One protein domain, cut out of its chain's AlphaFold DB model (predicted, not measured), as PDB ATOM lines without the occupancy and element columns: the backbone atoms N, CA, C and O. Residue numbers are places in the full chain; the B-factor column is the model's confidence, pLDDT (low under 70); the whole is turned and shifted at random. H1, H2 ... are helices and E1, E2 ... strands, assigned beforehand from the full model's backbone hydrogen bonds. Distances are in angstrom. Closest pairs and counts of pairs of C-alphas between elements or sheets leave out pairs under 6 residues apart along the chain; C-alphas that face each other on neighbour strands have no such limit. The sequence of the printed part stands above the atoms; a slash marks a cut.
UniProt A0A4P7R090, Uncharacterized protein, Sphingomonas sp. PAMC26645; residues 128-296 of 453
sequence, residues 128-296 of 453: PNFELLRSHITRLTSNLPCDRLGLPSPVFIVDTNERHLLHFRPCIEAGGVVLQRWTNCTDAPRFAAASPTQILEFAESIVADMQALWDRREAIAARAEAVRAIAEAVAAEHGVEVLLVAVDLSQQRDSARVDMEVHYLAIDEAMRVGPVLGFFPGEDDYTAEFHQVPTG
ATOM      1  N   PRO A 128     -53.986 -50.251 -31.283       88.81
ATOM      2  CA  PRO A 128     -53.792 -50.114 -29.840       88.81
ATOM      3  C   PRO A 128     -52.357 -50.378 -29.378       88.81
ATOM      4  O   PRO A 128     -51.859 -49.649 -28.527       88.81
ATOM      5  N   ASN A 129     -51.665 -51.349 -29.981       88.94
ATOM      6  CA  ASN A 129     -50.274 -51.655 -29.638       88.94
ATOM      7  C   ASN A 129     -49.317 -50.508 -29.975       88.94
ATOM      8  O   ASN A 129     -48.376 -50.251 -29.225       88.94
ATOM      9  N   PHE A 130     -49.572 -49.766 -31.056       90.56
ATOM     10  CA  PHE A 130     -48.769 -48.589 -31.380       90.56
ATOM     11  C   PHE A 130     -49.021 -47.429 -30.408       90.56
ATOM     12  O   PHE A 130     -48.078 -46.774 -29.965       90.56
ATOM     13  N   GLU A 131     -50.271 -47.206 -30.003       92.94
ATOM     14  CA  GLU A 131     -50.586 -46.199 -28.983       92.94
ATOM     15  C   GLU A 131     -50.026 -46.584 -27.603       92.94
ATOM     16  O   GLU A 131     -49.489 -45.733 -26.890       92.94
ATOM     17  N   LEU A 132     -50.061 -47.873 -27.252       93.25
ATOM     18  CA  LEU A 132     -49.443 -48.398 -26.036       93.25
ATOM     19  C   LEU A 132     -47.920 -48.213 -26.054       93.25
ATOM     20  O   LEU A 132     -47.356 -47.731 -25.071       93.25
ATOM     21  N   LEU A 133     -47.266 -48.512 -27.182       93.81
ATOM     22  CA  LEU A 133     -45.835 -48.276 -27.381       93.81
ATOM     23  C   LEU A 133     -45.486 -46.809 -27.117       93.81
ATOM     24  O   LEU A 133     -44.591 -46.508 -26.327       93.81
ATOM     25  N   ARG A 134     -46.226 -45.881 -27.733       96.06
ATOM     26  CA  ARG A 134     -46.022 -44.436 -27.551       96.06
ATOM     27  C   ARG A 134     -46.245 -44.003 -26.104       96.06
ATOM     28  O   ARG A 134     -45.451 -43.227 -25.582       96.06
ATOM     29  N   SER A 135     -47.272 -44.539 -25.443       97.12
ATOM     30  CA  SER A 135     -47.539 -44.287 -24.024       97.12
ATOM     31  C   SER A 135     -46.384 -44.749 -23.129       97.12
ATOM     32  O   SER A 135     -45.950 -44.010 -22.241       97.12
ATOM     33  N   HIS A 136     -45.844 -45.945 -23.378       97.62
ATOM     34  CA  HIS A 136     -44.685 -46.456 -22.651       97.62
ATOM     35  C   HIS A 136     -43.437 -45.612 -22.889       97.62
ATOM     36  O   HIS A 136     -42.794 -45.251 -21.905       97.62
ATOM     37  N   ILE A 137     -43.145 -45.223 -24.135       97.50
ATOM     38  CA  ILE A 137     -42.026 -44.321 -24.446       97.50
ATOM     39  C   ILE A 137     -42.177 -43.015 -23.662       97.50
ATOM     40  O   ILE A 137     -41.290 -42.696 -22.883       97.50
ATOM     41  N   THR A 138     -43.321 -42.321 -23.752       97.81
ATOM     42  CA  THR A 138     -43.564 -41.071 -23.001       97.81
ATOM     43  C   THR A 138     -43.349 -41.237 -21.496       97.81
ATOM     44  O   THR A 138     -42.767 -40.374 -20.840       97.81
ATOM     45  N   ARG A 139     -43.826 -42.344 -20.916       97.88
ATOM     46  CA  ARG A 139     -43.651 -42.612 -19.484       97.88
ATOM     47  C   ARG A 139     -42.181 -42.831 -19.127       97.88
ATOM     48  O   ARG A 139     -41.738 -42.334 -18.097       97.88
ATOM     49  N   LEU A 140     -41.454 -43.591 -19.940       98.06
ATOM     50  CA  LEU A 140     -40.057 -43.959 -19.704       98.06
ATOM     51  C   LEU A 140     -39.091 -42.795 -19.967       98.06
ATOM     52  O   LEU A 140     -38.067 -42.699 -19.297       98.06
ATOM     53  N   THR A 141     -39.423 -41.890 -20.890       97.69
ATOM     54  CA  THR A 141     -38.630 -40.687 -21.186       97.69
ATOM     55  C   THR A 141     -38.977 -39.504 -20.297       97.69
ATOM     56  O   THR A 141     -38.250 -38.515 -20.304       97.69
ATOM     57  N   SER A 142     -40.036 -39.599 -19.489       93.12
ATOM     58  CA  SER A 142     -40.424 -38.580 -18.516       93.12
ATOM     59  C   SER A 142     -39.221 -38.164 -17.658       93.12
ATOM     60  O   SER A 142     -38.747 -38.926 -16.815       93.12
ATOM     61  N   ASN A 143     -38.753 -36.925 -17.844       93.12
ATOM     62  CA  ASN A 143     -37.588 -36.316 -17.175       93.12
ATOM     63  C   ASN A 143     -36.200 -36.749 -17.679       93.12
ATOM     64  O   ASN A 143     -35.192 -36.373 -17.079       93.12
ATOM     65  N   LEU A 144     -36.120 -37.487 -18.784       96.25
ATOM     66  CA  LEU A 144     -34.864 -37.747 -19.475       96.25
ATOM     67  C   LEU A 144     -34.626 -36.683 -20.554       96.25
ATOM     68  O   LEU A 144     -35.566 -36.271 -21.234       96.25
ATOM     69  N   PRO A 145     -33.373 -36.255 -20.784       95.06
ATOM     70  CA  PRO A 145     -33.064 -35.319 -21.864       95.06
ATOM     71  C   PRO A 145     -33.506 -35.804 -23.256       95.06
ATOM     72  O   PRO A 145     -33.897 -34.993 -24.095       95.06
ATOM     73  N   CYS A 146     -33.492 -37.124 -23.480       94.88
ATOM     74  CA  CYS A 146     -33.888 -37.746 -24.740       94.88
ATOM     75  C   CYS A 146     -35.396 -37.647 -25.049       94.88
ATOM     76  O   CYS A 146     -35.782 -37.886 -26.190       94.88
ATOM     77  N   ASP A 147     -36.238 -37.210 -24.101       95.19
ATOM     78  CA  ASP A 147     -37.663 -36.912 -24.335       95.19
ATOM     79  C   ASP A 147     -37.878 -35.894 -25.468       95.19
ATOM     80  O   ASP A 147     -38.882 -35.913 -26.178       95.19
ATOM     81  N   ARG A 148     -36.880 -35.035 -25.708       92.88
ATOM     82  CA  ARG A 148     -36.892 -34.020 -26.770       92.88
ATOM     83  C   ARG A 148     -36.922 -34.610 -28.184       92.88
ATOM     84  O   ARG A 148     -37.296 -33.896 -29.112       92.88
ATOM     85  N   LEU A 149     -36.578 -35.889 -28.350       95.06
ATOM     86  CA  LEU A 149     -36.737 -36.617 -29.615       95.06
ATOM     87  C   LEU A 149     -38.216 -36.851 -29.970       95.06
ATOM     88  O   LEU A 149     -38.554 -37.062 -31.136       95.06
ATOM     89  N   GLY A 150     -39.111 -36.766 -28.982       95.56
ATOM     90  CA  GLY A 150     -40.542 -36.963 -29.157       95.56
ATOM     91  C   GLY A 150     -40.912 -38.431 -29.344       95.56
ATOM     92  O   GLY A 150     -40.305 -39.325 -28.762       95.56
ATOM     93  N   LEU A 151     -41.954 -38.673 -30.140       96.44
ATOM     94  CA  LEU A 151     -42.521 -40.002 -30.354       96.44
ATOM     95  C   LEU A 151     -42.297 -40.477 -31.791       96.44
ATOM     96  O   LEU A 151     -42.370 -39.652 -32.710       96.44
ATOM     97  N   PRO A 152     -42.095 -41.790 -31.995       95.00
ATOM     98  CA  PRO A 152     -41.961 -42.344 -33.329       95.00
ATOM     99  C   PRO A 152     -43.289 -42.290 -34.092       95.00
ATOM    100  O   PRO A 152     -44.369 -42.212 -33.501       95.00
ATOM    101  N   SER A 153     -43.203 -42.356 -35.417       92.31
ATOM    102  CA  SER A 153     -44.318 -42.550 -36.348       92.31
ATOM    103  C   SER A 153     -43.990 -43.700 -37.305       92.31
ATOM    104  O   SER A 153     -42.822 -43.841 -37.678       92.31
ATOM    105  N   PRO A 154     -44.973 -44.526 -37.705       88.19
ATOM    106  CA  PRO A 154     -44.748 -45.549 -38.713       88.19
ATOM    107  C   PRO A 154     -44.456 -44.879 -40.052       88.19
ATOM    108  O   PRO A 154     -45.139 -43.929 -40.445       88.19
ATOM    109  N   VAL A 155     -43.455 -45.387 -40.758       83.81
ATOM    110  CA  VAL A 155     -43.157 -44.998 -42.133       83.81
ATOM    111  C   VAL A 155     -43.074 -46.238 -43.002       83.81
ATOM    112  O   VAL A 155     -42.683 -47.318 -42.559       83.81
ATOM    113  N   PHE A 156     -43.474 -46.070 -44.255       74.19
ATOM    114  CA  PHE A 156     -43.515 -47.154 -45.213       74.19
ATOM    115  C   PHE A 156     -42.406 -46.963 -46.239       74.19
ATOM    116  O   PHE A 156     -42.404 -45.982 -46.981       74.19
ATOM    117  N   ILE A 157     -41.463 -47.901 -46.255       71.50
ATOM    118  CA  ILE A 157     -40.351 -47.939 -47.201       71.50
ATOM    119  C   ILE A 157     -40.273 -49.362 -47.731       71.50
ATOM    120  O   ILE A 157     -40.280 -50.311 -46.952       71.50
ATOM    121  N   VAL A 158     -40.276 -49.510 -49.055       66.31
ATOM    122  CA  VAL A 158     -40.393 -50.822 -49.720       66.31
ATOM    123  C   VAL A 158     -39.116 -51.231 -50.435       66.31
ATOM    124  O   VAL A 158     -39.058 -52.301 -51.022       66.31
ATOM    125  N   ASP A 159     -38.068 -50.420 -50.335       62.50
ATOM    126  CA  ASP A 159     -36.768 -50.704 -50.945       62.50
ATOM    127  C   ASP A 159     -36.063 -51.922 -50.312       62.50
ATOM    128  O   ASP A 159     -35.170 -52.522 -50.899       62.50
ATOM    129  N   THR A 160     -36.508 -52.347 -49.124       56.22
ATOM    130  CA  THR A 160     -36.138 -53.634 -48.528       56.22
ATOM    131  C   THR A 160     -37.378 -54.519 -48.385       56.22
ATOM    132  O   THR A 160     -38.514 -54.043 -48.335       56.22
ATOM    133  N   ASN A 161     -37.178 -55.841 -48.292       49.81
ATOM    134  CA  ASN A 161     -38.271 -56.783 -47.999       49.81
ATOM    135  C   ASN A 161     -38.964 -56.474 -46.651       49.81
ATOM    136  O   ASN A 161     -40.049 -56.994 -46.382       49.81
ATOM    137  N   GLU A 162     -38.341 -55.652 -45.806       51.25
ATOM    138  CA  GLU A 162     -38.788 -55.309 -44.466       51.25
ATOM    139  C   GLU A 162     -39.634 -54.027 -44.500       51.25
ATOM    140  O   GLU A 162     -39.157 -52.925 -44.745       51.25
ATOM    141  N   ARG A 163     -40.939 -54.164 -44.253       60.09
ATOM    142  CA  ARG A 163     -41.924 -53.068 -44.325       60.09
ATOM    143  C   ARG A 163     -42.285 -52.493 -42.946       60.09
ATOM    144  O   ARG A 163     -43.458 -52.335 -42.649       60.09
ATOM    145  N   HIS A 164     -41.310 -52.251 -42.061       69.69
ATOM    146  CA  HIS A 164     -41.591 -52.077 -40.622       69.69
ATOM    147  C   HIS A 164     -40.695 -51.082 -39.908       69.69
ATOM    148  O   HIS A 164     -39.880 -51.447 -39.058       69.69
ATOM    149  N   LEU A 165     -40.883 -49.813 -40.237       82.94
ATOM    150  CA  LEU A 165     -39.971 -48.776 -39.812       82.94
ATOM    151  C   LEU A 165     -40.681 -47.724 -38.972       82.94
ATOM    152  O   LEU A 165     -41.723 -47.187 -39.345       82.94
ATOM    153  N   LEU A 166     -40.100 -47.436 -37.818       90.50
ATOM    154  CA  LEU A 166     -40.486 -46.334 -36.959       90.50
ATOM    155  C   LEU A 166     -39.464 -45.217 -37.115       90.50
ATOM    156  O   LEU A 166     -38.272 -45.437 -36.900       90.50
ATOM    157  N   HIS A 167     -39.931 -44.018 -37.449       93.19
ATOM    158  CA  HIS A 167     -39.103 -42.817 -37.516       93.19
ATOM    159  C   HIS A 167     -39.476 -41.838 -36.419       93.19
ATOM    160  O   HIS A 167     -40.646 -41.500 -36.230       93.19
ATOM    161  N   PHE A 168     -38.463 -41.340 -35.725       96.50
ATOM    162  CA  PHE A 168     -38.589 -40.149 -34.898       96.50
ATOM    163  C   PHE A 168     -38.517 -38.888 -35.760       96.50
ATOM    164  O   PHE A 168     -38.168 -38.918 -36.940       96.50
ATOM    165  N   ARG A 169     -38.837 -37.738 -35.164       95.31
ATOM    166  CA  ARG A 169     -38.574 -36.462 -35.832       95.31
ATOM    167  C   ARG A 169     -37.061 -36.223 -35.943       95.31
ATOM    168  O   ARG A 169     -36.323 -36.685 -35.072       95.31
ATOM    169  N   PRO A 170     -36.604 -35.465 -36.956       96.62
ATOM    170  CA  PRO A 170     -35.209 -35.048 -37.055       96.62
ATOM    171  C   PRO A 170     -34.704 -34.412 -35.753       96.62
ATOM    172  O   PRO A 170     -35.282 -33.437 -35.262       96.62
ATOM    173  N   CYS A 171     -33.620 -34.951 -35.196       96.75
ATOM    174  CA  CYS A 171     -32.975 -34.428 -33.999       96.75
ATOM    175  C   CYS A 171     -31.972 -33.341 -34.387       96.75
ATOM    176  O   CYS A 171     -30.879 -33.635 -34.872       96.75
ATOM    177  N   ILE A 172     -32.329 -32.074 -34.166       95.69
ATOM    178  CA  ILE A 172     -31.490 -30.924 -34.535       95.69
ATOM    179  C   ILE A 172     -30.121 -30.987 -33.850       95.69
ATOM    180  O   ILE A 172     -29.102 -30.737 -34.488       95.69
ATOM    181  N   GLU A 173     -30.077 -31.387 -32.581       95.12
ATOM    182  CA  GLU A 173     -28.832 -31.522 -31.825       95.12
ATOM    183  C   GLU A 173     -27.924 -32.662 -32.319       95.12
ATOM    184  O   GLU A 173     -26.737 -32.663 -32.001       95.12
ATOM    185  N   ALA A 174     -28.461 -33.603 -33.100       95.38
ATOM    186  CA  ALA A 174     -27.722 -34.675 -33.766       95.38
ATOM    187  C   ALA A 174     -27.537 -34.405 -35.274       95.38
ATOM    188  O   ALA A 174     -27.464 -35.336 -36.072       95.38
ATOM    189  N   GLY A 175     -27.507 -33.134 -35.692       95.00
ATOM    190  CA  GLY A 175     -27.311 -32.755 -37.099       95.00
ATOM    191  C   GLY A 175     -28.542 -32.989 -37.979       95.00
ATOM    192  O   GLY A 175     -28.425 -33.152 -39.190       95.00
ATOM    193  N   GLY A 176     -29.734 -33.044 -37.378       95.75
ATOM    194  CA  GLY A 176     -30.982 -33.338 -38.082       95.75
ATOM    195  C   GLY A 176     -31.158 -34.814 -38.448       95.75
ATOM    196  O   GLY A 176     -31.993 -35.118 -39.299       95.75
ATOM    197  N   VAL A 177     -30.396 -35.729 -37.836       96.88
ATOM    198  CA  VAL A 177     -30.569 -37.175 -38.032       96.88
ATOM    199  C   VAL A 177     -31.907 -37.655 -37.477       96.88
ATOM    200  O   VAL A 177     -32.374 -37.199 -36.431       96.88
ATOM    201  N   VAL A 178     -32.507 -38.613 -38.175       97.25
ATOM    202  CA  VAL A 178     -33.699 -39.338 -37.741       97.25
ATOM    203  C   VAL A 178     -33.280 -40.620 -37.027       97.25
ATOM    204  O   VAL A 178     -32.603 -41.467 -37.603       97.25
ATOM    205  N   LEU A 179     -33.699 -40.789 -35.771       96.69
ATOM    206  CA  LEU A 179     -33.621 -42.102 -35.137       96.69
ATOM    207  C   LEU A 179     -34.643 -43.016 -35.818       96.69
ATOM    208  O   LEU A 179     -35.835 -42.700 -35.877       96.69
ATOM    209  N   GLN A 180     -34.157 -44.135 -36.322       93.12
ATOM    210  CA  GLN A 180     -34.927 -45.150 -37.010       93.12
ATOM    211  C   GLN A 180     -34.921 -46.436 -36.199       93.12
ATOM    212  O   GLN A 180     -33.902 -46.790 -35.605       93.12
ATOM    213  N   ARG A 181     -36.054 -47.145 -36.181       89.50
ATOM    214  CA  ARG A 181     -36.162 -48.459 -35.548       89.50
ATOM    215  C   ARG A 181     -36.983 -49.426 -36.375       89.50
ATOM    216  O   ARG A 181     -38.151 -49.164 -36.665       89.50
ATOM    217  N   TRP A 182     -36.386 -50.572 -36.669       83.38
ATOM    218  CA  TRP A 182     -37.113 -51.732 -37.161       83.38
ATOM    219  C   TRP A 182     -37.982 -52.329 -36.053       83.38
ATOM    220  O   TRP A 182     -37.519 -52.503 -34.922       83.38
ATOM    221  N   THR A 183     -39.216 -52.735 -36.363       73.25
ATOM    222  CA  THR A 183     -40.060 -53.478 -35.402       73.25
ATOM    223  C   THR A 183     -39.718 -54.980 -35.343       73.25
ATOM    224  O   THR A 183     -40.545 -55.798 -34.932       73.25
ATOM    225  N   ASN A 184     -38.491 -55.350 -35.742       57.22
ATOM    226  CA  ASN A 184     -38.004 -56.721 -35.972       57.22
ATOM    227  C   ASN A 184     -37.953 -57.616 -34.721       57.22
ATOM    228  O   ASN A 184     -37.651 -58.799 -34.829       57.22
ATOM    229  N   CYS A 185     -38.310 -57.114 -33.537       48.88
ATOM    230  CA  CYS A 185     -38.546 -57.965 -32.370       48.88
ATOM    231  C   CYS A 185     -39.843 -58.794 -32.465       48.88
ATOM    232  O   CYS A 185     -40.084 -59.619 -31.589       48.88
ATOM    233  N   THR A 186     -40.676 -58.590 -33.498       50.31
ATOM    234  CA  THR A 186     -41.993 -59.244 -33.607       50.31
ATOM    235  C   THR A 186     -42.331 -59.864 -34.962       50.31
ATOM    236  O   THR A 186     -43.364 -60.492 -35.026       50.31
ATOM    237  N   ASP A 187     -41.533 -59.786 -36.031       55.41
ATOM    238  CA  ASP A 187     -42.047 -59.951 -37.409       55.41
ATOM    239  C   ASP A 187     -43.289 -59.082 -37.623       55.41
ATOM    240  O   ASP A 187     -44.399 -59.466 -37.304       55.41
ATOM    241  N   ALA A 188     -43.134 -57.923 -38.234       55.78
ATOM    242  CA  ALA A 188     -44.118 -57.400 -39.158       55.78
ATOM    243  C   ALA A 188     -45.638 -57.545 -38.809       55.78
ATOM    244  O   ALA A 188     -46.178 -56.648 -38.154       55.78
ATOM    245  N   PRO A 189     -46.359 -58.628 -39.194       62.31
ATOM    246  CA  PRO A 189     -47.715 -58.894 -38.707       62.31
ATOM    247  C   PRO A 189     -47.885 -59.066 -37.186       62.31
ATOM    248  O   PRO A 189     -48.910 -58.656 -36.644       62.31
ATOM    249  N   ARG A 190     -46.930 -59.662 -36.460       73.56
ATOM    250  CA  ARG A 190     -47.086 -59.917 -35.019       73.56
ATOM    251  C   ARG A 190     -46.915 -58.670 -34.158       73.56
ATOM    252  O   ARG A 190     -47.202 -58.751 -32.970       73.56
ATOM    253  N   PHE A 191     -46.561 -57.503 -34.709       82.25
ATOM    254  CA  PHE A 191     -46.688 -56.257 -33.940       82.25
ATOM    255  C   PHE A 191     -48.137 -56.051 -33.462       82.25
ATOM    256  O   PHE A 191     -48.361 -55.631 -32.329       82.25
ATOM    257  N   ALA A 192     -49.127 -56.411 -34.289       81.56
ATOM    258  CA  ALA A 192     -50.543 -56.376 -33.911       81.56
ATOM    259  C   ALA A 192     -50.920 -57.452 -32.874       81.56
ATOM    260  O   ALA A 192     -51.872 -57.265 -32.118       81.56
ATOM    261  N   ALA A 193     -50.159 -58.549 -32.819       82.81
ATOM    262  CA  ALA A 193     -50.376 -59.661 -31.899       82.81
ATOM    263  C   ALA A 193     -49.609 -59.528 -30.574       82.81
ATOM    264  O   ALA A 193     -49.926 -60.244 -29.624       82.81
ATOM    265  N   ALA A 194     -48.621 -58.632 -30.506       84.81
ATOM    266  CA  ALA A 194     -47.727 -58.483 -29.366       84.81
ATOM    267  C   ALA A 194     -48.484 -58.190 -28.063       84.81
ATOM    268  O   ALA A 194     -49.427 -57.395 -28.038       84.81
ATOM    269  N   SER A 195     -48.040 -58.811 -26.972       84.31
ATOM    270  CA  SER A 195     -48.568 -58.555 -25.631       84.31
ATOM    271  C   SER A 195     -48.105 -57.191 -25.092       84.31
ATOM    272  O   SER A 195     -47.065 -56.677 -25.519       84.31
ATOM    273  N   PRO A 196     -48.793 -56.602 -24.093       87.44
ATOM    274  CA  PRO A 196     -48.363 -55.374 -23.437       87.44
ATOM    275  C   PRO A 196     -46.940 -55.459 -22.886       87.44
ATOM    276  O   PRO A 196     -46.206 -54.480 -22.955       87.44
ATOM    277  N   THR A 197     -46.526 -56.628 -22.388       87.12
ATOM    278  CA  THR A 197     -45.156 -56.854 -21.911       87.12
ATOM    279  C   THR A 197     -44.146 -56.758 -23.050       87.12
ATOM    280  O   THR A 197     -43.162 -56.040 -22.917       87.12
ATOM    281  N   GLN A 198     -44.410 -57.390 -24.199       86.69
ATOM    282  CA  GLN A 198     -43.534 -57.284 -25.374       86.69
ATOM    283  C   GLN A 198     -43.472 -55.846 -25.908       86.69
ATOM    284  O   GLN A 198     -42.409 -55.371 -26.308       86.69
ATOM    285  N   ILE A 199     -44.597 -55.124 -25.889       89.88
ATOM    286  CA  ILE A 199     -44.641 -53.706 -26.266       89.88
ATOM    287  C   ILE A 199     -43.845 -52.841 -25.277       89.88
ATOM    288  O   ILE A 199     -43.163 -51.908 -25.702       89.88
ATOM    289  N   LEU A 200     -43.884 -53.151 -23.979       92.62
ATOM    290  CA  LEU A 200     -43.067 -52.486 -22.965       92.62
ATOM    291  C   LEU A 200     -41.572 -52.756 -23.169       92.62
ATOM    292  O   LEU A 200     -40.800 -51.803 -23.204       92.62
ATOM    293  N   GLU A 201     -41.167 -54.011 -23.362       91.56
ATOM    294  CA  GLU A 201     -39.772 -54.385 -23.647       91.56
ATOM    295  C   GLU A 201     -39.258 -53.688 -24.915       91.56
ATOM    296  O   GLU A 201     -38.131 -53.181 -24.962       91.56
ATOM    297  N   PHE A 202     -40.103 -53.595 -25.947       91.25
ATOM    298  CA  PHE A 202     -39.758 -52.854 -27.152       91.25
ATOM    299  C   PHE A 202     -39.616 -51.354 -26.875       91.25
ATOM    300  O   PHE A 202     -38.644 -50.746 -27.328       91.25
ATOM    301  N   ALA A 203     -40.519 -50.762 -26.087       94.81
ATOM    302  CA  ALA A 203     -40.414 -49.368 -25.658       94.81
ATOM    303  C   ALA A 203     -39.107 -49.104 -24.896       94.81
ATOM    304  O   ALA A 203     -38.425 -48.126 -25.185       94.81
ATOM    305  N   GLU A 204     -38.728 -49.977 -23.962       95.69
ATOM    306  CA  GLU A 204     -37.478 -49.875 -23.200       95.69
ATOM    307  C   GLU A 204     -36.251 -49.936 -24.115       95.69
ATOM    308  O   GLU A 204     -35.335 -49.122 -23.979       95.69
ATOM    309  N   SER A 205     -36.261 -50.835 -25.103       94.62
ATOM    310  CA  SER A 205     -35.202 -50.915 -26.112       94.62
ATOM    311  C   SER A 205     -35.109 -49.633 -26.948       94.62
ATOM    312  O   SER A 205     -34.016 -49.099 -27.129       94.62
ATOM    313  N   ILE A 206     -36.245 -49.082 -27.392       95.19
ATOM    314  CA  ILE A 206     -36.288 -47.795 -28.102       95.19
ATOM    315  C   ILE A 206     -35.747 -46.663 -27.220       95.19
ATOM    316  O   ILE A 206     -34.975 -45.835 -27.695       95.19
ATOM    317  N   VAL A 207     -36.114 -46.612 -25.937       96.75
ATOM    318  CA  VAL A 207     -35.632 -45.573 -25.016       96.75
ATOM    319  C   VAL A 207     -34.123 -45.676 -24.796       96.75
ATOM    320  O   VAL A 207     -33.453 -44.644 -24.756       96.75
ATOM    321  N   ALA A 208     -33.565 -46.886 -24.745       96.25
ATOM    322  CA  ALA A 208     -32.116 -47.074 -24.716       96.25
ATOM    323  C   ALA A 208     -31.441 -46.515 -25.985       96.25
ATOM    324  O   ALA A 208     -30.410 -45.848 -25.888       96.25
ATOM    325  N   ASP A 209     -32.044 -46.705 -27.164       96.12
ATOM    326  CA  ASP A 209     -31.557 -46.105 -28.418       96.12
ATOM    327  C   ASP A 209     -31.669 -44.571 -28.398       96.12
ATOM    328  O   ASP A 209     -30.744 -43.869 -28.807       96.12
ATOM    329  N   MET A 210     -32.770 -44.033 -27.868       97.56
ATOM    330  CA  MET A 210     -32.976 -42.592 -27.689       97.56
ATOM    331  C   MET A 210     -31.919 -41.972 -26.767       97.56
ATOM    332  O   MET A 210     -31.403 -40.894 -27.061       97.56
ATOM    333  N   GLN A 211     -31.586 -42.637 -25.657       97.25
ATOM    334  CA  GLN A 211     -30.525 -42.203 -24.744       97.25
ATOM    335  C   GLN A 211     -29.155 -42.257 -25.425       97.25
ATOM    336  O   GLN A 211     -28.433 -41.263 -25.401       97.25
ATOM    337  N   ALA A 212     -28.833 -43.361 -26.109       96.50
ATOM    338  CA  ALA A 212     -27.573 -43.505 -26.835       96.50
ATOM    339  C   ALA A 212     -27.401 -42.419 -27.911       96.50
ATOM    340  O   ALA A 212     -26.328 -41.819 -28.018       96.50
ATOM    341  N   LEU A 213     -28.461 -42.111 -28.669       96.81
ATOM    342  CA  LEU A 213     -28.456 -41.008 -29.628       96.81
ATOM    343  C   LEU A 213     -28.224 -39.667 -28.924       96.81
ATOM    344  O   LEU A 213     -27.397 -38.873 -29.368       96.81
ATOM    345  N   TRP A 214     -28.936 -39.412 -27.826       96.81
ATOM    346  CA  TRP A 214     -28.847 -38.149 -27.102       96.81
ATOM    347  C   TRP A 214     -27.458 -37.906 -26.503       96.81
ATOM    348  O   TRP A 214     -26.911 -36.805 -26.617       96.81
ATOM    349  N   ASP A 215     -26.860 -38.925 -25.895       95.88
ATOM    350  CA  ASP A 215     -25.547 -38.830 -25.260       95.88
ATOM    351  C   ASP A 215     -24.433 -38.625 -26.292       95.88
ATOM    352  O   ASP A 215     -23.460 -37.914 -26.037       95.88
ATOM    353  N   ARG A 216     -24.607 -39.182 -27.496       95.31
ATOM    354  CA  ARG A 216     -23.626 -39.150 -28.590       95.31
ATOM    355  C   ARG A 216     -23.949 -38.124 -29.679       95.31
ATOM    356  O   ARG A 216     -23.271 -38.098 -30.706       95.31
ATOM    357  N   ARG A 217     -24.959 -37.276 -29.462       95.94
ATOM    358  CA  ARG A 217     -25.551 -36.390 -30.480       95.94
ATOM    359  C   ARG A 217     -24.530 -35.539 -31.236       95.94
ATOM    360  O   ARG A 217     -24.633 -35.427 -32.444       95.94
ATOM    361  N   GLU A 218     -23.499 -35.017 -30.571       95.38
ATOM    362  CA  GLU A 218     -22.474 -34.178 -31.215       95.38
ATOM    363  C   GLU A 218     -21.587 -34.979 -32.183       95.38
ATOM    364  O   GLU A 218     -21.303 -34.528 -33.290       95.38
ATOM    365  N   ALA A 219     -21.198 -36.201 -31.803       93.19
ATOM    366  CA  ALA A 219     -20.434 -37.093 -32.675       93.19
ATOM    367  C   ALA A 219     -21.288 -37.600 -33.850       93.19
ATOM    368  O   ALA A 219     -20.814 -37.656 -34.986       93.19
ATOM    369  N   ILE A 220     -22.559 -37.924 -33.582       95.50
ATOM    370  CA  ILE A 220     -23.531 -38.294 -34.617       95.50
ATOM    371  C   ILE A 220     -23.754 -37.119 -35.573       95.50
ATOM    372  O   ILE A 220     -23.739 -37.336 -36.777       95.50
ATOM    373  N   ALA A 221     -23.871 -35.884 -35.074       95.88
ATOM    374  CA  ALA A 221     -24.049 -34.687 -35.893       95.88
ATOM    375  C   ALA A 221     -22.891 -34.486 -36.876       95.88
ATOM    376  O   ALA A 221     -23.129 -34.306 -38.067       95.88
ATOM    377  N   ALA A 222     -21.645 -34.586 -36.401       93.06
ATOM    378  CA  ALA A 222     -20.466 -34.447 -37.255       93.06
ATOM    379  C   ALA A 222     -20.425 -35.512 -38.366       93.06
ATOM    380  O   ALA A 222     -20.087 -35.219 -39.515       93.06
ATOM    381  N   ARG A 223     -20.805 -36.757 -38.046       91.50
ATOM    382  CA  ARG A 223     -20.908 -37.829 -39.045       91.50
ATOM    383  C   ARG A 223     -22.072 -37.597 -40.009       91.50
ATOM    384  O   ARG A 223     -21.893 -37.779 -41.208       91.50
ATOM    385  N   ALA A 224     -23.227 -37.175 -39.504       93.81
ATOM    386  CA  ALA A 224     -24.424 -36.911 -40.292       93.81
ATOM    387  C   ALA A 224     -24.203 -35.795 -41.311       93.81
ATOM    388  O   ALA A 224     -24.631 -35.926 -42.452       93.81
ATOM    389  N   GLU A 225     -23.506 -34.727 -40.922       93.31
ATOM    390  CA  GLU A 225     -23.134 -33.630 -41.817       93.31
ATOM    391  C   GLU A 225     -22.241 -34.125 -42.962       93.31
ATOM    392  O   GLU A 225     -22.518 -33.849 -44.128       93.31
ATOM    393  N   ALA A 226     -21.219 -34.927 -42.648       90.38
ATOM    394  CA  ALA A 226     -20.327 -35.488 -43.657       90.38
ATOM    395  C   ALA A 226     -21.048 -36.468 -44.602       90.38
ATOM    396  O   ALA A 226     -20.885 -36.382 -45.819       90.38
ATOM    397  N   VAL A 227     -21.882 -37.363 -44.060       91.06
ATOM    398  CA  VAL A 227     -22.704 -38.292 -44.855       91.06
ATOM    399  C   VAL A 227     -23.684 -37.522 -45.738       91.06
ATOM    400  O   VAL A 227     -23.785 -37.816 -46.926       91.06
ATOM    401  N   ARG A 228     -24.359 -36.503 -45.196       92.50
ATOM    402  CA  ARG A 228     -25.294 -35.658 -45.944       92.50
ATOM    403  C   ARG A 228     -24.598 -34.931 -47.090       92.50
ATOM    404  O   ARG A 228     -25.114 -34.971 -48.197       92.50
ATOM    405  N   ALA A 229     -23.430 -34.330 -46.865       91.06
ATOM    406  CA  ALA A 229     -22.690 -33.633 -47.917       91.06
ATOM    407  C   ALA A 229     -22.320 -34.565 -49.087       91.06
ATOM    408  O   ALA A 229     -22.456 -34.190 -50.252       91.06
ATOM    409  N   ILE A 230     -21.899 -35.798 -48.785       88.06
ATOM    410  CA  ILE A 230     -21.606 -36.816 -49.805       88.06
ATOM    411  C   ILE A 230     -22.887 -37.232 -50.523       88.06
ATOM    412  O   ILE A 230     -22.930 -37.267 -51.752       88.06
ATOM    413  N   ALA A 231     -23.943 -37.518 -49.765       87.94
ATOM    414  CA  ALA A 231     -25.220 -37.922 -50.321       87.94
ATOM    415  C   ALA A 231     -25.835 -36.848 -51.225       87.94
ATOM    416  O   ALA A 231     -26.366 -37.194 -52.272       87.94
ATOM    417  N   GLU A 232     -25.751 -35.569 -50.854       90.69
ATOM    418  CA  GLU A 232     -26.250 -34.442 -51.646       90.69
ATOM    419  C   GLU A 232     -25.436 -34.244 -52.931       90.69
ATOM    420  O   GLU A 232     -26.019 -33.976 -53.980       90.69
ATOM    421  N   ALA A 233     -24.113 -34.442 -52.886       87.25
ATOM    422  CA  ALA A 233     -23.275 -34.421 -54.086       87.25
ATOM    423  C   ALA A 233     -23.676 -35.533 -55.071       87.25
ATOM    424  O   ALA A 233     -23.929 -35.254 -56.243       87.25
ATOM    425  N   VAL A 234     -23.832 -36.769 -54.579       81.19
ATOM    426  CA  VAL A 234     -24.310 -37.907 -55.385       81.19
ATOM    427  C   VAL A 234     -25.733 -37.658 -55.898       81.19
ATOM    428  O   VAL A 234     -26.042 -37.917 -57.060       81.19
ATOM    429  N   ALA A 235     -26.616 -37.122 -55.056       84.75
ATOM    430  CA  ALA A 235     -27.999 -36.842 -55.421       84.75
ATOM    431  C   ALA A 235     -28.094 -35.815 -56.562       84.75
ATOM    432  O   ALA A 235     -28.853 -36.019 -57.514       84.75
ATOM    433  N   ALA A 236     -27.269 -34.763 -56.517       85.00
ATOM    434  CA  ALA A 236     -27.201 -33.735 -57.551       85.00
ATOM    435  C   ALA A 236     -26.754 -34.290 -58.916       85.00
ATOM    436  O   ALA A 236     -27.314 -33.901 -59.942       85.00
ATOM    437  N   GLU A 237     -25.802 -35.228 -58.943       81.12
ATOM    438  CA  GLU A 237     -25.346 -35.888 -60.177       81.12
ATOM    439  C   GLU A 237     -26.449 -36.720 -60.853       81.12
ATOM    440  O   GLU A 237     -26.453 -36.884 -62.075       81.12
ATOM    441  N   HIS A 238     -27.413 -37.214 -60.071       77.88
ATOM    442  CA  HIS A 238     -28.479 -38.099 -60.539       77.88
ATOM    443  C   HIS A 238     -29.874 -37.466 -60.567       77.88
ATOM    444  O   HIS A 238     -30.839 -38.146 -60.919       77.88
ATOM    445  N   GLY A 239     -29.988 -36.175 -60.244       80.75
ATOM    446  CA  GLY A 239     -31.262 -35.456 -60.239       80.75
ATOM    447  C   GLY A 239     -32.260 -35.988 -59.207       80.75
ATOM    448  O   GLY A 239     -33.462 -35.973 -59.470       80.75
ATOM    449  N   VAL A 240     -31.772 -36.475 -58.063       85.44
ATOM    450  CA  VAL A 240     -32.596 -36.898 -56.920       85.44
ATOM    451  C   VAL A 240     -32.381 -35.975 -55.724       85.44
ATOM    452  O   VAL A 240     -31.487 -35.131 -55.729       85.44
ATOM    453  N   GLU A 241     -33.217 -36.115 -54.701       89.12
ATOM    454  CA  GLU A 241     -33.165 -35.299 -53.485       89.12
ATOM    455  C   GLU A 241     -32.878 -36.177 -52.263       89.12
ATOM    456  O   GLU A 241     -33.380 -37.295 -52.165       89.12
ATOM    457  N   VAL A 242     -32.085 -35.676 -51.314       90.62
ATOM    458  CA  VAL A 242     -31.902 -36.320 -50.007       90.62
ATOM    459  C   VAL A 242     -33.053 -35.904 -49.090       90.62
ATOM    460  O   VAL A 242     -33.147 -34.741 -48.705       90.62
ATOM    461  N   LEU A 243     -33.907 -36.852 -48.701       91.25
ATOM    462  CA  LEU A 243     -35.019 -36.609 -47.777       91.25
ATOM    463  C   LEU A 243     -34.527 -36.503 -46.335       91.25
ATOM    464  O   LEU A 243     -34.850 -35.554 -45.618       91.25
ATOM    465  N   LEU A 244     -33.751 -37.493 -45.892       93.19
ATOM    466  CA  LEU A 244     -33.222 -37.551 -44.534       93.19
ATOM    467  C   LEU A 244     -31.974 -38.431 -44.451       93.19
ATOM    468  O   LEU A 244     -31.696 -39.244 -45.331       93.19
ATOM    469  N   VAL A 245     -31.257 -38.261 -43.344       94.88
ATOM    470  CA  VAL A 245     -30.234 -39.193 -42.870       94.88
ATOM    471  C   VAL A 245     -30.785 -39.827 -41.600       94.88
ATOM    472  O   VAL A 245     -31.221 -39.113 -40.693       94.88
ATOM    473  N   ALA A 246     -30.802 -41.148 -41.553       94.69
ATOM    474  CA  ALA A 246     -31.292 -41.949 -40.452       94.69
ATOM    475  C   ALA A 246     -30.164 -42.755 -39.805       94.69
ATOM    476  O   ALA A 246     -29.130 -43.030 -40.414       94.69
ATOM    477  N   VAL A 247     -30.384 -43.143 -38.555       94.75
ATOM    478  CA  VAL A 247     -29.519 -44.061 -37.812       94.75
ATOM    479  C   VAL A 247     -30.382 -45.086 -37.088       94.75
ATOM    480  O   VAL A 247     -31.376 -44.715 -36.460       94.75
ATOM    481  N   ASP A 248     -29.994 -46.360 -37.138       92.06
ATOM    482  CA  ASP A 248     -30.527 -47.396 -36.252       92.06
ATOM    483  C   ASP A 248     -29.447 -47.792 -35.239       92.06
ATOM    484  O   ASP A 248     -28.379 -48.291 -35.589       92.06
ATOM    485  N   LEU A 249     -29.723 -47.549 -33.958       92.31
ATOM    486  CA  LEU A 249     -28.771 -47.803 -32.879       92.31
ATOM    487  C   LEU A 249     -28.938 -49.164 -32.206       92.31
ATOM    488  O   LEU A 249     -28.130 -49.495 -31.342       92.31
ATOM    489  N   SER A 250     -29.905 -49.988 -32.603       87.56
ATOM    490  CA  SER A 250     -30.231 -51.229 -31.886       87.56
ATOM    491  C   SER A 250     -29.093 -52.219 -31.756       87.56
ATOM    492  O   SER A 250     -29.026 -52.944 -30.767       87.56
ATOM    493  N   GLN A 251     -28.190 -52.229 -32.733       86.44
ATOM    494  CA  GLN A 251     -26.979 -53.044 -32.725       86.44
ATOM    495  C   GLN A 251     -25.704 -52.192 -32.660       86.44
ATOM    496  O   GLN A 251     -24.608 -52.717 -32.816       86.44
ATOM    497  N   GLN A 252     -25.835 -50.877 -32.444       90.25
ATOM    498  CA  GLN A 252     -24.738 -49.911 -32.598       90.25
ATOM    499  C   GLN A 252     -24.583 -48.940 -31.422       90.25
ATOM    500  O   GLN A 252     -23.817 -47.974 -31.506       90.25
ATOM    501  N   ARG A 253     -25.290 -49.192 -30.309       88.38
ATOM    502  CA  ARG A 253     -25.256 -48.354 -29.093       88.38
ATOM    503  C   ARG A 253     -23.830 -48.086 -28.626       88.38
ATOM    504  O   ARG A 253     -23.492 -46.936 -28.342       88.38
ATOM    505  N   ASP A 254     -23.001 -49.126 -28.660       85.38
ATOM    506  CA  ASP A 254     -21.614 -49.105 -28.195       85.38
ATOM    507  C   ASP A 254     -20.588 -48.932 -29.332       85.38
ATOM    508  O   ASP A 254     -19.390 -48.808 -29.077       85.38
ATOM    509  N   SER A 255     -21.031 -48.905 -30.594       86.00
ATOM    510  CA  SER A 255     -20.135 -48.772 -31.747       86.00
ATOM    511  C   SER A 255     -19.489 -47.394 -31.766       86.00
ATOM    512  O   SER A 255     -20.188 -46.388 -31.709       86.00
ATOM    513  N   ALA A 256     -18.163 -47.314 -31.908       82.25
ATOM    514  CA  ALA A 256     -17.447 -46.033 -31.916       82.25
ATOM    515  C   ALA A 256     -17.880 -45.117 -33.079       82.25
ATOM    516  O   ALA A 256     -17.987 -43.900 -32.914       82.25
ATOM    517  N   ARG A 257     -18.174 -45.715 -34.238       83.62
ATOM    518  CA  ARG A 257     -18.748 -45.064 -35.419       83.62
ATOM    519  C   ARG A 257     -20.080 -45.743 -35.737       83.62
ATOM    520  O   ARG A 257     -20.174 -46.959 -35.610       83.62
ATOM    521  N   VAL A 258     -21.096 -44.955 -36.080       90.69
ATOM    522  CA  VAL A 258     -22.433 -45.465 -36.429       90.69
ATOM    523  C   VAL A 258     -22.566 -45.575 -37.940       90.69
ATOM    524  O   VAL A 258     -22.102 -44.688 -38.667       90.69
ATOM    525  N   ASP A 259     -23.209 -46.644 -38.386       90.69
ATOM    526  CA  ASP A 259     -23.722 -46.736 -39.741       90.69
ATOM    527  C   ASP A 259     -24.896 -45.767 -39.885       90.69
ATOM    528  O   ASP A 259     -25.624 -45.480 -38.930       90.69
ATOM    529  N   MET A 260     -25.074 -45.235 -41.085       91.81
ATOM    530  CA  MET A 260     -26.181 -44.346 -41.398       91.81
ATOM    531  C   MET A 260     -26.910 -44.834 -42.631       91.81
ATOM    532  O   MET A 260     -26.313 -45.347 -43.574       91.81
ATOM    533  N   GLU A 261     -28.211 -44.615 -42.638       90.19
ATOM    534  CA  GLU A 261     -29.031 -44.783 -43.822       90.19
ATOM    535  C   GLU A 261     -29.365 -43.408 -44.389       90.19
ATOM    536  O   GLU A 261     -29.640 -42.464 -43.652       90.19
ATOM    537  N   VAL A 262     -29.357 -43.275 -45.705       89.62
ATOM    538  CA  VAL A 262     -29.786 -42.057 -46.388       89.62
ATOM    539  C   VAL A 262     -31.013 -42.384 -47.203       89.62
ATOM    540  O   VAL A 262     -31.008 -43.314 -48.000       89.62
ATOM    541  N   HIS A 263     -32.080 -41.626 -46.990       90.00
ATOM    542  CA  HIS A 263     -33.324 -41.827 -47.715       90.00
ATOM    543  C   HIS A 263     -33.367 -40.791 -48.828       90.00
ATOM    544  O   HIS A 263     -33.337 -39.587 -48.565       90.00
ATOM    545  N   TYR A 264     -33.426 -41.256 -50.068       88.19
ATOM    546  CA  TYR A 264     -33.497 -40.420 -51.259       88.19
ATOM    547  C   TYR A 264     -34.930 -40.377 -51.782       88.19
ATOM    548  O   TYR A 264     -35.608 -41.401 -51.802       88.19
ATOM    549  N   LEU A 265     -35.385 -39.219 -52.255       88.12
ATOM    550  CA  LEU A 265     -36.584 -39.112 -53.080       88.12
ATOM    551  C   LEU A 265     -36.204 -39.498 -54.509       88.12
ATOM    552  O   LEU A 265     -35.605 -38.708 -55.242       88.12
ATOM    553  N   ALA A 266     -36.508 -40.734 -54.881       86.56
ATOM    554  CA  ALA A 266     -36.086 -41.340 -56.136       86.56
ATOM    555  C   ALA A 266     -37.187 -42.255 -56.689       86.56
ATOM    556  O   ALA A 266     -38.341 -42.153 -56.284       86.56
ATOM    557  N   ILE A 267     -36.851 -43.120 -57.651       87.19
ATOM    558  CA  ILE A 267     -37.794 -44.103 -58.191       87.19
ATOM    559  C   ILE A 267     -37.700 -45.401 -57.388       87.19
ATOM    560  O   ILE A 267     -36.638 -46.028 -57.318       87.19
ATOM    561  N   ASP A 268     -38.819 -45.796 -56.797       85.19
ATOM    562  CA  ASP A 268     -38.948 -46.962 -55.928       85.19
ATOM    563  C   ASP A 268     -39.189 -48.285 -56.688       85.19
ATOM    564  O   ASP A 268     -39.234 -48.345 -57.920       85.19
ATOM    565  N   GLU A 269     -39.373 -49.366 -55.927       84.19
ATOM    566  CA  GLU A 269     -39.703 -50.722 -56.395       84.19
ATOM    567  C   GLU A 269     -40.989 -50.820 -57.231       84.19
ATOM    568  O   GLU A 269     -41.175 -51.780 -57.981       84.19
ATOM    569  N   ALA A 270     -41.899 -49.858 -57.092       88.06
ATOM    570  CA  ALA A 270     -43.150 -49.788 -57.831       88.06
ATOM    571  C   ALA A 270     -43.087 -48.812 -59.015       88.06
ATOM    572  O   ALA A 270     -44.128 -48.489 -59.592       88.06
ATOM    573  N   MET A 271     -41.879 -48.359 -59.371       88.56
ATOM    574  CA  MET A 271     -41.592 -47.392 -60.432       88.56
ATOM    575  C   MET A 271     -42.258 -46.029 -60.214       88.56
ATOM    576  O   MET A 271     -42.593 -45.325 -61.168       88.56
ATOM    577  N   ARG A 272     -42.442 -45.633 -58.950       87.50
ATOM    578  CA  ARG A 272     -43.014 -44.342 -58.551       87.50
ATOM    579  C   ARG A 272     -41.962 -43.484 -57.884       87.50
ATOM    580  O   ARG A 272     -40.956 -43.981 -57.396       87.50
ATOM    581  N   VAL A 273     -42.228 -42.182 -57.830       86.06
ATOM    582  CA  VAL A 273     -41.429 -41.282 -57.001       86.06
ATOM    583  C   VAL A 273     -41.745 -41.559 -55.530       86.06
ATOM    584  O   VAL A 273     -42.887 -41.388 -55.103       86.06
ATOM    585  N   GLY A 274     -40.736 -41.977 -54.770       83.88
ATOM    586  CA  GLY A 274     -40.850 -42.396 -53.378       83.88
ATOM    587  C   GLY A 274     -39.487 -42.505 -52.678       83.88
ATOM    588  O   GLY A 274     -38.452 -42.229 -53.291       83.88
ATOM    589  N   PRO A 275     -39.469 -42.856 -51.381       82.94
ATOM    590  CA  PRO A 275     -38.236 -43.021 -50.616       82.94
ATOM    591  C   PRO A 275     -37.477 -44.298 -51.020       82.94
ATOM    592  O   PRO A 275     -38.054 -45.384 -51.063       82.94
ATOM    593  N   VAL A 276     -36.173 -44.161 -51.263       83.50
ATOM    594  CA  VAL A 276     -35.220 -45.237 -51.597       83.50
ATOM    595  C   VAL A 276     -34.038 -45.172 -50.627       83.50
ATOM    596  O   VAL A 276     -33.597 -44.075 -50.278       83.50
ATOM    597  N   LEU A 277     -33.532 -46.318 -50.174       82.69
ATOM    598  CA  LEU A 277     -32.534 -46.407 -49.108       82.69
ATOM    599  C   LEU A 277     -31.116 -46.530 -49.671       82.69
ATOM    600  O   LEU A 277     -30.815 -47.397 -50.483       82.69
ATOM    601  N   GLY A 278     -30.209 -45.687 -49.190       83.56
ATOM    602  CA  GLY A 278     -28.765 -45.872 -49.312       83.56
ATOM    603  C   GLY A 278     -28.151 -46.189 -47.956       83.56
ATOM    604  O   GLY A 278     -28.614 -45.686 -46.935       83.56
ATOM    605  N   PHE A 279     -27.095 -46.996 -47.943       86.44
ATOM    606  CA  PHE A 279     -26.399 -47.401 -46.723       86.44
ATOM    607  C   PHE A 279     -24.978 -46.833 -46.689       86.44
ATOM    608  O   PHE A 279     -24.242 -46.924 -47.669       86.44
ATOM    609  N   PHE A 280     -24.597 -46.252 -45.553       86.69
ATOM    610  CA  PHE A 280     -23.294 -45.645 -45.305       86.69
ATOM    611  C   PHE A 280     -22.657 -46.297 -44.069       86.69
ATOM    612  O   PHE A 280     -22.991 -45.908 -42.945       86.69
ATOM    613  N   PRO A 281     -21.729 -47.251 -44.244       85.69
ATOM    614  CA  PRO A 281     -21.077 -47.925 -43.125       85.69
ATOM    615  C   PRO A 281     -20.221 -46.951 -42.307       85.69
ATOM    616  O   PRO A 281     -19.622 -46.017 -42.840       85.69
ATOM    617  N   GLY A 282     -20.148 -47.163 -40.998       81.25
ATOM    618  CA  GLY A 282     -19.414 -46.336 -40.050       81.25
ATOM    619  C   GLY A 282     -17.897 -46.505 -40.141       81.25
ATOM    620  O   GLY A 282     -17.170 -45.568 -39.814       81.25
ATOM    621  N   GLU A 283     -17.406 -47.664 -40.588       73.44
ATOM    622  CA  GLU A 283     -15.971 -47.989 -40.627       73.44
ATOM    623  C   GLU A 283     -15.220 -47.381 -41.822       73.44
ATOM    624  O   GLU A 283     -14.010 -47.178 -41.728       73.44
ATOM    625  N   ASP A 284     -15.914 -47.007 -42.901       62.56
ATOM    626  CA  ASP A 284     -15.257 -46.534 -44.119       62.56
ATOM    627  C   ASP A 284     -14.834 -45.060 -44.037       62.56
ATOM    628  O   ASP A 284     -15.651 -44.139 -43.883       62.56
ATOM    629  N   ASP A 285     -13.531 -44.831 -44.225       56.34
ATOM    630  CA  ASP A 285     -12.954 -43.526 -44.547       56.34
ATOM    631  C   ASP A 285     -13.291 -43.185 -46.013       56.34
ATOM    632  O   ASP A 285     -12.458 -43.314 -46.903       56.34
ATOM    633  N   TYR A 286     -14.549 -42.805 -46.261       54.44
ATOM    634  CA  TYR A 286     -15.067 -42.126 -47.463       54.44
ATOM    635  C   TYR A 286     -14.352 -42.452 -48.791       54.44
ATOM    636  O   TYR A 286     -13.856 -41.554 -49.479       54.44
ATOM    637  N   THR A 287     -14.274 -43.731 -49.172       48.19
ATOM    638  CA  THR A 287     -13.770 -44.094 -50.502       48.19
ATOM    639  C   THR A 287     -14.918 -44.070 -51.509       48.19
ATOM    640  O   THR A 287     -15.991 -44.624 -51.279       48.19
ATOM    641  N   ALA A 288     -14.690 -43.419 -52.653       45.16
ATOM    642  CA  ALA A 288     -15.672 -43.233 -53.726       45.16
ATOM    643  C   ALA A 288     -16.259 -44.547 -54.291       45.16
ATOM    644  O   ALA A 288     -17.273 -44.513 -54.980       45.16
ATOM    645  N   GLU A 289     -15.648 -45.698 -54.002       43.25
ATOM    646  CA  GLU A 289     -16.044 -47.005 -54.539       43.25
ATOM    647  C   GLU A 289     -17.265 -47.621 -53.831       43.25
ATOM    648  O   GLU A 289     -17.997 -48.386 -54.460       43.25
ATOM    649  N   PHE A 290     -17.540 -47.250 -52.573       44.53
ATOM    650  CA  PHE A 290     -18.728 -47.704 -51.831       44.53
ATOM    651  C   PHE A 290     -19.956 -46.802 -52.025       44.53
ATOM    652  O   PHE A 290     -21.074 -47.204 -51.714       44.53
ATOM    653  N   HIS A 291     -19.778 -45.604 -52.588       50.03
ATOM    654  CA  HIS A 291     -20.844 -44.620 -52.802       50.03
ATOM    655  C   HIS A 291     -21.543 -44.815 -54.147       50.03
ATOM    656  O   HIS A 291     -21.748 -43.873 -54.913       50.03
ATOM    657  N   GLN A 292     -21.920 -46.056 -54.448       49.72
ATOM    658  CA  GLN A 292     -22.903 -46.267 -55.495       49.72
ATOM    659  C   GLN A 292     -24.224 -45.723 -54.959       49.72
ATOM    660  O   GLN A 292     -24.661 -46.081 -53.866       49.72
ATOM    661  N   VAL A 293     -24.836 -44.825 -55.729       52.91
ATOM    662  CA  VAL A 293     -26.284 -44.577 -55.745       52.91
ATOM    663  C   VAL A 293     -27.031 -45.824 -55.256       52.91
ATOM    664  O   VAL A 293     -26.632 -46.911 -55.694       52.91
ATOM    665  N   PRO A 294     -28.104 -45.727 -54.440       56.88
ATOM    666  CA  PRO A 294     -28.944 -46.890 -54.177       56.88
ATOM    667  C   PRO A 294     -29.161 -47.647 -55.481       56.88
ATOM    668  O   PRO A 294     -29.557 -47.046 -56.493       56.88
ATOM    669  N   THR A 295     -28.735 -48.908 -55.505       49.16
ATOM    670  CA  THR A 295     -28.592 -49.683 -56.731       49.16
ATOM    671  C   THR A 295     -29.942 -49.673 -57.432       49.16
ATOM    672  O   THR A 295     -30.888 -50.287 -56.960       49.16
ATOM    673  N   GLY A 296     -30.076 -48.912 -58.519       55.34
ATOM    674  CA  GLY A 296     -31.365 -48.780 -59.190       55.34
ATOM    675  C   GLY A 296     -31.809 -47.372 -59.550       55.34
ATOM    676  O   GLY A 296     -32.538 -47.283 -60.517       55.34
TER     677      GLY A 296
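Overview. This is residues 128 to 296 of the 453 residues of an uncharacterized protein of Sphingomonas sp. PAMC26645 (UniProt A0A4P7R090). A six-stranded sheet, strongly twisted and curled like part of a barrel, is covered on one face by two long helices, H4 and H5, which meet near their ends in a corner close to a right angle. H1 and the short H2 pack on H4, off the sheet. The printed part has 169 residues, with five named helices and six named strands in the order H1 H2 E1 E2 E3 H3 H4 H5 E4 E5 E6. Its class is mixed, helices and strands, and its mixed sheet runs E1 E2 E3 E4 E5 E6. The whole is compact, with a radius of gyration of the C-alphas of 16.2 A and spans of 47 by 36 by 22 A.

Arrangement. Start with H1, residues 128 to 141; it touches H4, residues 196 to 215, at a steep tilt of 44 degrees, the same way, closest at the C-alphas of Ile 137 and Ala 203, 5.4 A. H2, residues 145 to 149, touches residues 210 to 214 of H4, closest at the C-alphas of Cys 146 and Trp 214, 5.6 A. Next look at E1, residues 153 to 155, E2, residues 165 to 167, and E3, residues 178 to 182, a meander, each strand the antiparallel neighbour of the one before: N 153 and O 167 are 2.8 A apart, N 166 and O 181 2.8 A. H3, residues 188 to 191, is close to H1 but not clearly touching, with the C-alphas of Asn 129 and Phe 191 closest at 7.2 A. H4 is on the sheet over E3, at a height of 11.0 A. H5, residues 217 to 238, is about perpendicular to H4, at 89 degrees, and lies over E4, residues 241 to 247, and E5, residues 260 to 267, at a height of 8.7 A over the sheet. E3 and E4 are parallel, with N 178 and O 245 2.9 A apart; with H3, H4 and H5 between them they form a strand-helix-strand unit. E4, E5 and E6, residues 273 to 280, are a second meander: N 246 and O 261 are 2.7 A apart, N 262 and O 278 2.8 A. In H1, H4 and H5 every O i to N i+4 pair is within hydrogen-bond range; H2 has 0 of 1, but 2 of 2 O i to N i+3 pairs, and H3 is too short for an i+4 pair.

Along the chain. Find C-alpha 128 at (-53.792, -50.114, -29.840), where H1 begins its 19.8 A. H4 spans 28.2 A and H5 30.2 A, ending at C-alpha 238, (-28.479, -38.099, -60.539). E4, E5 and E6 span 18.3, 20.4 and 22.0 A; E6 ends at C-alpha 280, (-23.294, -45.645, -45.305).

Size, cuts and confidence. The C-alphas of Thr 197 and Glu 237 are the two farthest apart, 47.9 A. The printed part has no cut. E4 to E5 is the long link, 12 residues. Mean pLDDT of the printed part is 84.8; look for values under 70 at residues 158 to 164, 184 to 189 and 284 to 296.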